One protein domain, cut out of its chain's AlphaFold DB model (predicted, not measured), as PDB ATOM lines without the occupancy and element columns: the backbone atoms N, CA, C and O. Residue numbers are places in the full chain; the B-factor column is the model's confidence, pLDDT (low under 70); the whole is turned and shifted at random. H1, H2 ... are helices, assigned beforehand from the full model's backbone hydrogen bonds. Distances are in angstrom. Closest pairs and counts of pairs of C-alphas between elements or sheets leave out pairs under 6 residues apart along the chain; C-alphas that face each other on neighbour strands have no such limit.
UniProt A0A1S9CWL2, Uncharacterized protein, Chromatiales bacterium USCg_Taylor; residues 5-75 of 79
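Overview. This is residues 5 to 75 of the 79 residues of an uncharacterized protein of Chromatiales bacterium USCg_Taylor (UniProt A0A1S9CWL2). The chain makes an open U with an empty middle: H2 is one side, H4 the base, and residues 59 to 66 the other side, leading to H5 at its tip. H2 and H4, the two longest helices, meet near their ends in a corner where the short H3 sits, while H1 turns back beside the far end of H2. The printed part has 71 residues, with five named helices in the order H1 to H5, no named strand, and the class all helix. It is loose, with a radius of gyration of the C-alphas of 14.8 A, and spans 39 by 32 by 21 A.

Arrangement. H1, residues 5 to 13, is close but not clearly touching to H2, residues 16 to 31; their closest C-alphas, of Ile 11 and Arg 19, are 6.6 A apart. They run opposite ways at a steep tilt of 53 degrees. H3, residues 34 to 38, is close but not clearly touching to H2, with the closest C-alphas, of Leu 30 and Val 36, 6.7 A apart. H4, residues 44 to 58, is close but not clearly touching to H3, the closest C-alphas being those of Ala 37 and Pro 44 at 6.3 A. H4 is also close but not clearly touching to H2, with the closest C-alphas, of Val 31 and Ile 47, 7.1 A apart. H2 and H4 run opposite ways at a steep tilt of 68 degrees, only just short of about perpendicular. H5, residues 67 to 74, is apart from H1, H2, H3 and H4. Every O i to N i+4 pair is within hydrogen-bond range in H1, H2, H4 and H5; in H3 0 of 1 is, beside 2 of 2 O i to N i+3 pairs.

Along the chain. H1 begins at C-alpha 5 (-49.631, -36.930, 54.124) and is 12.4 A long. H2 measures 22.7 A, H3 8.2 A and H4 21.3 A. H5 measures 10.6 A and ends at C-alpha 74 (-41.393, -14.535, 57.402).

Size, cuts and confidence. The two C-alphas farthest apart, of Glu 6 and Thr 61, are 40.4 A apart. The printed part has no cut and no long link. Residues 5 to 10 and 66 to 72 stand free. Mean pLDDT of the printed part is 87.1; residues 37 to 38 are under 70.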
ATOM      1  N   ILE A   5     -49.941 -37.037  52.693       86.38
ATOM      2  CA  ILE A   5     -49.631 -36.930  54.124       86.38
ATOM      3  C   ILE A   5     -48.536 -37.927  54.541       86.38
ATOM      4  O   ILE A   5     -47.667 -37.613  55.351       86.38
ATOM      5  N   GLU A   6     -48.544 -39.148  54.001       88.81
ATOM      6  CA  GLU A   6     -47.495 -40.137  54.287       88.81
ATOM      7  C   GLU A   6     -46.162 -39.779  53.633       88.81
ATOM      8  O   GLU A   6     -45.113 -40.075  54.206       88.81
ATOM      9  N   LEU A   7     -46.195 -39.166  52.444       87.38
ATOM     10  CA  LEU A   7     -44.997 -38.666  51.770       87.38
ATOM     11  C   LEU A   7     -44.384 -37.496  52.539       87.38
ATOM     12  O   LEU A   7     -43.184 -37.509  52.784       87.38
ATOM     13  N   GLU A   8     -45.202 -36.549  52.994       88.81
ATOM     14  CA  GLU A   8     -44.755 -35.425  53.819       88.81
ATOM     15  C   GLU A   8     -44.045 -35.907  55.090       88.81
ATOM     16  O   GLU A   8     -42.919 -35.496  55.363       88.81
ATOM     17  N   LYS A   9     -44.637 -36.865  55.817       91.50
ATOM     18  CA  LYS A   9     -44.005 -37.458  57.008       91.50
ATOM     19  C   LYS A   9     -42.656 -38.108  56.706       91.50
ATOM     20  O   LYS A   9     -41.734 -37.987  57.503       91.50
ATOM     21  N   GLN A  10     -42.538 -38.801  55.574       91.69
ATOM     22  CA  GLN A  10     -41.283 -39.436  55.166       91.69
ATOM     23  C   GLN A  10     -40.220 -38.408  54.787       91.69
ATOM     24  O   GLN A  10     -39.080 -38.555  55.206       91.69
ATOM     25  N   ILE A  11     -40.595 -37.357  54.053       91.19
ATOM     26  CA  ILE A  11     -39.685 -36.266  53.687       91.19
ATOM     27  C   ILE A  11     -39.197 -35.554  54.946       91.19
ATOM     28  O   ILE A  11     -38.000 -35.340  55.100       91.19
ATOM     29  N   LEU A  12     -40.097 -35.228  55.876       91.56
ATOM     30  CA  LEU A  12     -39.730 -34.549  57.117       91.56
ATOM     31  C   LEU A  12     -38.846 -35.405  58.030       91.56
ATOM     32  O   LEU A  12     -38.057 -34.830  58.776       91.56
ATOM     33  N   ALA A  13     -38.944 -36.735  57.943       94.62
ATOM     34  CA  ALA A  13     -38.094 -37.669  58.679       94.62
ATOM     35  C   ALA A  13     -36.666 -37.796  58.114       94.62
ATOM     36  O   ALA A  13     -35.802 -38.342  58.802       94.62
ATOM     37  N   LEU A  14     -36.400 -37.313  56.894       93.62
ATOM     38  CA  LEU A  14     -35.047 -37.299  56.337       93.62
ATOM     39  C   LEU A  14     -34.156 -36.284  57.079       93.62
ATOM     40  O   LEU A  14     -34.645 -35.228  57.507       93.62
ATOM     41  N   PRO A  15     -32.839 -36.544  57.184       95.00
ATOM     42  CA  PRO A  15     -31.871 -35.553  57.641       95.00
ATOM     43  C   PRO A  15     -31.952 -34.253  56.834       95.00
ATOM     44  O   PRO A  15     -32.260 -34.266  55.643       95.00
ATOM     45  N   ALA A  16     -31.621 -33.120  57.460       87.00
ATOM     46  CA  ALA A  16     -31.729 -31.805  56.822       87.00
ATOM     47  C   ALA A  16     -30.993 -31.722  55.471       87.00
ATOM     48  O   ALA A  16     -31.573 -31.232  54.507       87.00
ATOM     49  N   ALA A  17     -29.779 -32.276  55.388       87.62
ATOM     50  CA  ALA A  17     -28.990 -32.316  54.156       87.62
ATOM     51  C   ALA A  17     -29.662 -33.137  53.039       87.62
ATOM     52  O   ALA A  17     -29.665 -32.735  51.880       87.62
ATOM     53  N   GLU A  18     -30.287 -34.268  53.381       93.06
ATOM     54  CA  GLU A  18     -31.008 -35.092  52.405       93.06
ATOM     55  C   GLU A  18     -32.296 -34.409  51.932       93.06
ATOM     56  O   GLU A  18     -32.650 -34.503  50.757       93.06
ATOM     57  N   ARG A  19     -32.981 -33.669  52.816       92.69
ATOM     58  CA  ARG A  19     -34.143 -32.851  52.433       92.69
ATOM     59  C   ARG A  19     -33.756 -31.731  51.479       92.69
ATOM     60  O   ARG A  19     -34.472 -31.500  50.512       92.69
ATOM     61  N   GLU A  20     -32.641 -31.058  51.749       87.88
ATOM     62  CA  GLU A  20     -32.100 -30.013  50.879       87.88
ATOM     63  C   GLU A  20     -31.781 -30.573  49.490       87.88
ATOM     64  O   GLU A  20     -32.256 -30.041  48.486       87.88
ATOM     65  N   GLN A  21     -31.072 -31.704  49.429       91.88
ATOM     66  CA  GLN A  21     -30.752 -32.367  48.168       91.88
ATOM     67  C   GLN A  21     -32.011 -32.813  47.410       91.88
ATOM     68  O   GLN A  21     -32.116 -32.596  46.202       91.88
ATOM     69  N   LEU A  22     -32.990 -33.401  48.105       92.44
ATOM     70  CA  LEU A  22     -34.255 -33.816  47.499       92.44
ATOM     71  C   LEU A  22     -35.039 -32.620  46.942       92.44
ATOM     72  O   LEU A  22     -35.583 -32.709  45.841       92.44
ATOM     73  N   ALA A  23     -35.091 -31.509  47.681       89.69
ATOM     74  CA  ALA A  23     -35.748 -30.286  47.235       89.69
ATOM     75  C   ALA A  23     -35.077 -29.711  45.979       89.69
ATOM     76  O   ALA A  23     -35.777 -29.354  45.033       89.69
ATOM     77  N   ALA A  24     -33.739 -29.694  45.935       87.38
ATOM     78  CA  ALA A  24     -32.980 -29.248  44.769       87.38
ATOM     79  C   ALA A  24     -33.261 -30.119  43.532       87.38
ATOM     80  O   ALA A  24     -33.629 -29.600  42.480       87.38
ATOM     81  N   MET A  25     -33.197 -31.448  43.671       89.31
ATOM     82  CA  MET A  25     -33.491 -32.374  42.567       89.31
ATOM     83  C   MET A  25     -34.935 -32.243  42.061       89.31
ATOM     84  O   MET A  25     -35.185 -32.280  40.856       89.31
ATOM     85  N   ALA A  26     -35.900 -32.094  42.976       87.94
ATOM     86  CA  ALA A  26     -37.299 -31.897  42.614       87.94
ATOM     87  C   ALA A  26     -37.501 -30.583  41.848       87.94
ATOM     88  O   ALA A  26     -38.247 -30.553  40.870       87.94
ATOM     89  N   TRP A  27     -36.814 -29.514  42.260       86.25
ATOM     90  CA  TRP A  27     -36.843 -28.227  41.575       86.25
ATOM     91  C   TRP A  27     -36.272 -28.306  40.156       86.25
ATOM     92  O   TRP A  27     -36.933 -27.891  39.206       86.25
ATOM     93  N   GLU A  28     -35.096 -28.909  39.985       84.50
ATOM     94  CA  GLU A  28     -34.473 -29.094  38.667       84.50
ATOM     95  C   GLU A  28     -35.371 -29.893  37.715       84.50
ATOM     96  O   GLU A  28     -35.517 -29.539  36.542       84.50
ATOM     97  N   SER A  29     -36.046 -30.924  38.233       84.25
ATOM     98  CA  SER A  29     -37.016 -31.704  37.460       84.25
ATOM     99  C   SER A  29     -38.227 -30.881  37.009       84.25
ATOM    100  O   SER A  29     -38.825 -31.224  35.994       84.25
ATOM    101  N   LEU A  30     -38.615 -29.836  37.746       82.62
ATOM    102  CA  LEU A  30     -39.747 -28.974  37.394       82.62
ATOM    103  C   LEU A  30     -39.365 -27.918  36.355       82.62
ATOM    104  O   LEU A  30     -40.119 -27.685  35.414       82.62
ATOM    105  N   VAL A  31     -38.202 -27.284  36.514       76.88
ATOM    106  CA  VAL A  31     -37.759 -26.176  35.649       76.88
ATOM    107  C   VAL A  31     -37.499 -26.642  34.207       76.88
ATOM    108  O   VAL A  31     -37.654 -25.859  33.272       76.88
ATOM    109  N   GLY A  32     -37.154 -27.918  34.009       72.81
ATOM    110  CA  GLY A  32     -36.865 -28.495  32.691       72.81
ATOM    111  C   GLY A  32     -38.015 -29.241  32.007       72.81
ATOM    112  O   GLY A  32     -37.833 -29.669  30.867       72.81
ATOM    113  N   ASP A  33     -39.167 -29.434  32.659       78.69
ATOM    114  CA  ASP A  33     -40.231 -30.314  32.154       78.69
ATOM    115  C   ASP A  33     -41.387 -29.528  31.489       78.69
ATOM    116  O   ASP A  33     -42.169 -28.861  32.172       78.69
ATOM    117  N   PRO A  34     -41.580 -29.641  30.156       74.25
ATOM    118  CA  PRO A  34     -42.675 -28.978  29.442       74.25
ATOM    119  C   PRO A  34     -44.076 -29.396  29.912       74.25
ATOM    120  O   PRO A  34     -45.040 -28.653  29.717       74.25
ATOM    121  N   SER A  35     -44.213 -30.577  30.525       77.62
ATOM    122  CA  SER A  35     -45.492 -31.092  31.024       77.62
ATOM    123  C   SER A  35     -46.031 -30.292  32.220       77.62
ATOM    124  O   SER A  35     -47.238 -30.294  32.487       77.62
ATOM    125  N   VAL A  36     -45.158 -29.529  32.884       74.56
ATOM    126  CA  VAL A  36     -45.490 -28.670  34.023       74.56
ATOM    127  C   VAL A  36     -46.425 -27.526  33.623       74.56
ATOM    128  O   VAL A  36     -47.313 -27.170  34.397       74.56
ATOM    129  N   ALA A  37     -46.322 -27.020  32.390       66.69
ATOM    130  CA  ALA A  37     -47.144 -25.912  31.893       66.69
ATOM    131  C   ALA A  37     -48.657 -26.222  31.863       66.69
ATOM    132  O   ALA A  37     -49.480 -25.308  31.895       66.69
ATOM    133  N   GLY A  38     -49.041 -27.504  31.809       68.75
ATOM    134  CA  GLY A  38     -50.442 -27.941  31.811       68.75
ATOM    135  C   GLY A  38     -50.991 -28.325  33.189       68.75
ATOM    136  O   GLY A  38     -52.189 -28.600  33.323       68.75
ATOM    137  N   ASN A  39     -50.146 -28.377  34.222       78.62
ATOM    138  CA  ASN A  39     -50.539 -28.883  35.531       78.62
ATOM    139  C   ASN A  39     -51.101 -27.764  36.414       78.62
ATOM    140  O   ASN A  39     -50.361 -26.978  36.986       78.62
ATOM    141  N   ARG A  40     -52.425 -27.755  36.617       74.50
ATOM    142  CA  ARG A  40     -53.130 -26.763  37.459       74.50
ATOM    143  C   ARG A  40     -52.700 -26.734  38.931       74.50
ATOM    144  O   ARG A  40     -53.118 -25.838  39.655       74.50
ATOM    145  N   LYS A  41     -51.952 -27.737  39.401       80.19
ATOM    146  CA  LYS A  41     -51.408 -27.781  40.768       80.19
ATOM    147  C   LYS A  41     -50.027 -27.143  40.880       80.19
ATOM    148  O   LYS A  41     -49.523 -27.023  41.991       80.19
ATOM    149  N   ILE A  42     -49.416 -26.794  39.754       80.31
ATOM    150  CA  ILE A  42     -48.124 -26.128  39.699       80.31
ATOM    151  C   ILE A  42     -48.379 -24.686  39.275       80.31
ATOM    152  O   ILE A  42     -49.207 -24.433  38.405       80.31
ATOM    153  N   ASP A  43     -47.702 -23.751  39.933       84.38
ATOM    154  CA  ASP A  43     -47.777 -22.330  39.616       84.38
ATOM    155  C   ASP A  43     -46.687 -21.973  38.585       84.38
ATOM    156  O   ASP A  43     -45.517 -21.830  38.957       84.38
ATOM    157  N   PRO A  44     -47.028 -21.852  37.287       81.12
ATOM    158  CA  PRO A  44     -46.046 -21.539  36.252       81.12
ATOM    159  C   PRO A  44     -45.471 -20.125  36.398       81.12
ATOM    160  O   PRO A  44     -44.306 -19.904  36.062       81.12
ATOM    161  N   GLU A  45     -46.247 -19.173  36.926       84.62
ATOM    162  CA  GLU A  45     -45.766 -17.809  37.163       84.62
ATOM    163  C   GLU A  45     -44.779 -17.787  38.333       84.62
ATOM    164  O   GLU A  45     -43.737 -17.133  38.251       84.62
ATOM    165  N   GLY A  46     -45.045 -18.577  39.379       86.25
ATOM    166  CA  GLY A  46     -44.112 -18.809  40.481       86.25
ATOM    167  C   GLY A  46     -42.772 -19.390  40.016       86.25
ATOM    168  O   GLY A  46     -41.718 -18.887  40.409       86.25
ATOM    169  N   ILE A  47     -42.792 -20.386  39.118       84.56
ATOM    170  CA  ILE A  47     -41.565 -20.966  38.537       84.56
ATOM    171  C   ILE A  47     -40.780 -19.920  37.745       84.56
ATOM    172  O   ILE A  47     -39.571 -19.774  37.925       84.56
ATOM    173  N   LYS A  48     -41.469 -19.154  36.895       86.25
ATOM    174  CA  LYS A  48     -40.844 -18.093  36.101       86.25
ATOM    175  C   LYS A  48     -40.216 -17.013  36.985       86.25
ATOM    176  O   LYS A  48     -39.101 -16.574  36.709       86.25
ATOM    177  N   ALA A  49     -40.907 -16.599  38.047       89.38
ATOM    178  CA  ALA A  49     -40.398 -15.614  38.997       89.38
ATOM    179  C   ALA A  49     -39.154 -16.120  39.744       89.38
ATOM    180  O   ALA A  49     -38.198 -15.364  39.914       89.38
ATOM    181  N   ALA A  50     -39.146 -17.393  40.151       88.56
ATOM    182  CA  ALA A  50     -37.994 -18.016  40.795       88.56
ATOM    183  C   ALA A  50     -36.783 -18.093  39.849       88.56
ATOM    184  O   ALA A  50     -35.706 -17.623  40.206       88.56
ATOM    185  N   ALA A  51     -36.975 -18.563  38.611       87.88
ATOM    186  CA  ALA A  51     -35.904 -18.636  37.613       87.88
ATOM    187  C   ALA A  51     -35.312 -17.255  37.276       87.88
ATOM    188  O   ALA A  51     -34.096 -17.096  37.167       87.88
ATOM    189  N   GLN A  52     -36.165 -16.232  37.148       91.25
ATOM    190  CA  GLN A  52     -35.717 -14.854  36.951       91.25
ATOM    191  C   GLN A  52     -34.880 -14.365  38.141       91.25
ATOM    192  O   GLN A  52     -33.841 -13.732  37.950       91.25
ATOM    193  N   ARG A  53     -35.304 -14.675  39.372       90.50
ATOM    194  CA  ARG A  53     -34.574 -14.270  40.573       90.50
ATOM    195  C   ARG A  53     -33.210 -14.953  40.674       90.50
ATOM    196  O   ARG A  53     -32.245 -14.290  41.046       90.50
ATOM    197  N   ASP A  54     -33.115 -16.227  40.306       88.88
ATOM    198  CA  ASP A  54     -31.838 -16.948  40.260       88.88
ATOM    199  C   ASP A  54     -30.860 -16.283  39.282       88.88
ATOM    200  O   ASP A  54     -29.699 -16.051  39.628       88.88
ATOM    201  N   ALA A  55     -31.338 -15.882  38.098       91.38
ATOM    202  CA  ALA A  55     -30.525 -15.158  37.123       91.38
ATOM    203  C   ALA A  55     -30.040 -13.796  37.660       91.38
ATOM    204  O   ALA A  55     -28.878 -13.433  37.476       91.38
ATOM    205  N   GLU A  56     -30.896 -13.050  38.366       94.88
ATOM    206  CA  GLU A  56     -30.528 -11.771  38.990       94.88
ATOM    207  C   GLU A  56     -29.479 -11.937  40.098       94.88
ATOM    208  O   GLU A  56     -28.590 -11.089  40.227       94.88
ATOM    209  N   ILE A  57     -29.568 -13.016  40.887       92.19
ATOM    210  CA  ILE A  57     -28.585 -13.352  41.928       92.19
ATOM    211  C   ILE A  57     -27.242 -13.706  41.283       92.19
ATOM    212  O   ILE A  57     -26.212 -13.162  41.679       92.19
ATOM    213  N   GLN A  58     -27.244 -14.566  40.259       91.31
ATOM    214  CA  GLN A  58     -26.030 -14.955  39.530       91.31
ATOM    215  C   GLN A  58     -25.362 -13.763  38.833       91.31
ATOM    216  O   GLN A  58     -24.136 -13.661  38.819       91.31
ATOM    217  N   ALA A  59     -26.158 -12.831  38.304       94.12
ATOM    218  CA  ALA A  59     -25.676 -11.582  37.720       94.12
ATOM    219  C   ALA A  59     -25.226 -10.546  38.772       94.12
ATOM    220  O   ALA A  59     -24.741  -9.477  38.406       94.12
ATOM    221  N   GLY A  60     -25.425 -10.814  40.069       92.69
ATOM    222  CA  GLY A  60     -25.110  -9.890  41.162       92.69
ATOM    223  C   GLY A  60     -26.011  -8.652  41.226       92.69
ATOM    224  O   GLY A  60     -25.711  -7.715  41.965       92.69
ATOM    225  N   THR A  61     -27.112  -8.636  40.469       94.56
ATOM    226  CA  THR A  61     -28.078  -7.523  40.431       94.56
ATOM    227  C   THR A  61     -28.898  -7.455  41.718       94.56
ATOM    228  O   THR A  61     -29.302  -6.376  42.151       94.56
ATOM    229  N   VAL A  62     -29.110  -8.603  42.363       92.19
ATOM    230  CA  VAL A  62     -29.747  -8.712  43.678       92.19
ATOM    231  C   VAL A  62     -28.926  -9.625  44.584       92.19
ATOM    232  O   VAL A  62     -28.217 -10.510  44.114       92.19
ATOM    233  N   GLN A  63     -29.012  -9.406  45.895       89.44
ATOM    234  CA  GLN A  63     -28.302 -10.208  46.892       89.44
ATOM    235  C   GLN A  63     -29.272 -11.163  47.601       89.44
ATOM    236  O   GLN A  63     -30.386 -10.745  47.944       89.44
ATOM    237  N   PRO A  64     -28.875 -12.425  47.851       89.25
ATOM    238  CA  PRO A  64     -29.654 -13.324  48.689       89.25
ATOM    239  C   PRO A  64     -29.735 -12.770  50.115       89.25
ATOM    240  O   PRO A  64     -28.808 -12.131  50.615       89.25
ATOM    241  N   ILE A  65     -30.862 -13.011  50.782       91.44
ATOM    242  CA  ILE A  65     -31.012 -12.641  52.191       91.44
ATOM    243  C   ILE A  65     -30.412 -13.728  53.082       91.44
ATOM    244  O   ILE A  65     -30.558 -14.918  52.815       91.44
ATOM    245  N   GLY A  66     -29.746 -13.314  54.158       89.88
ATOM    246  CA  GLY A  66     -29.257 -14.242  55.176       89.88
ATOM    247  C   GLY A  66     -30.389 -14.835  56.018       89.88
ATOM    248  O   GLY A  66     -31.509 -14.321  56.040       89.88
ATOM    249  N   HIS A  67     -30.075 -15.886  56.776       85.50
ATOM    250  CA  HIS A  67     -31.047 -16.615  57.597       85.50
ATOM    251  C   HIS A  67     -31.809 -15.721  58.595       85.50
ATOM    252  O   HIS A  67     -33.035 -15.760  58.650       85.50
ATOM    253  N   ALA A  68     -31.105 -14.849  59.326       91.38
ATOM    254  CA  ALA A  68     -31.735 -13.927  60.276       91.38
ATOM    255  C   ALA A  68     -32.729 -12.967  59.596       91.38
ATOM    256  O   ALA A  68     -33.810 -12.695  60.118       91.38
ATOM    257  N   GLU A  69     -32.380 -12.482  58.403       91.69
ATOM    258  CA  GLU A  69     -33.240 -11.590  57.627       91.69
ATOM    259  C   GLU A  69     -34.460 -12.323  57.064       91.69
ATOM    260  O   GLU A  69     -35.561 -11.770  57.045       91.69
ATOM    261  N   PHE A  70     -34.285 -13.578  56.647       89.75
ATOM    262  CA  PHE A  70     -35.385 -14.441  56.237       89.75
ATOM    263  C   PHE A  70     -36.395 -14.628  57.375       89.75
ATOM    264  O   PHE A  70     -37.576 -14.355  57.173       89.75
ATOM    265  N   LEU A  71     -35.940 -15.003  58.576       91.44
ATOM    266  CA  LEU A  71     -36.813 -15.187  59.741       91.44
ATOM    267  C   LEU A  71     -37.557 -13.899  60.110       91.44
ATOM    268  O   LEU A  71     -38.772 -13.922  60.307       91.44
ATOM    269  N   ARG A  72     -36.858 -12.755  60.104       92.00
ATOM    270  CA  ARG A  72     -37.462 -11.440  60.365       92.00
ATOM    271  C   ARG A  72     -38.613 -11.120  59.407       92.00
ATOM    272  O   ARG A  72     -39.602 -10.528  59.828       92.00
ATOM    273  N   ARG A  73     -38.488 -11.481  58.124       89.81
ATOM    274  CA  ARG A  73     -39.502 -11.195  57.093       89.81
ATOM    275  C   ARG A  73     -40.644 -12.205  57.057       89.81
ATOM    276  O   ARG A  73     -41.738 -11.840  56.639       89.81
ATOM    277  N   THR A  74     -40.395 -13.452  57.452       88.00
ATOM    278  CA  THR A  74     -41.393 -14.535  57.402       88.00
ATOM    279  C   THR A  74     -42.084 -14.790  58.740       88.00
ATOM    280  O   THR A  74     -43.038 -15.561  58.789       88.00
ATOM    281  N   GLY A  75     -41.635 -14.144  59.821       86.62
ATOM    282  CA  GLY A  75     -42.131 -14.405  61.173       86.62
ATOM    283  C   GLY A  75     -41.651 -15.745  61.739       86.62
ATOM    284  O   GLY A  75     -42.250 -16.255  62.682       86.62
TER     285      GLY A  75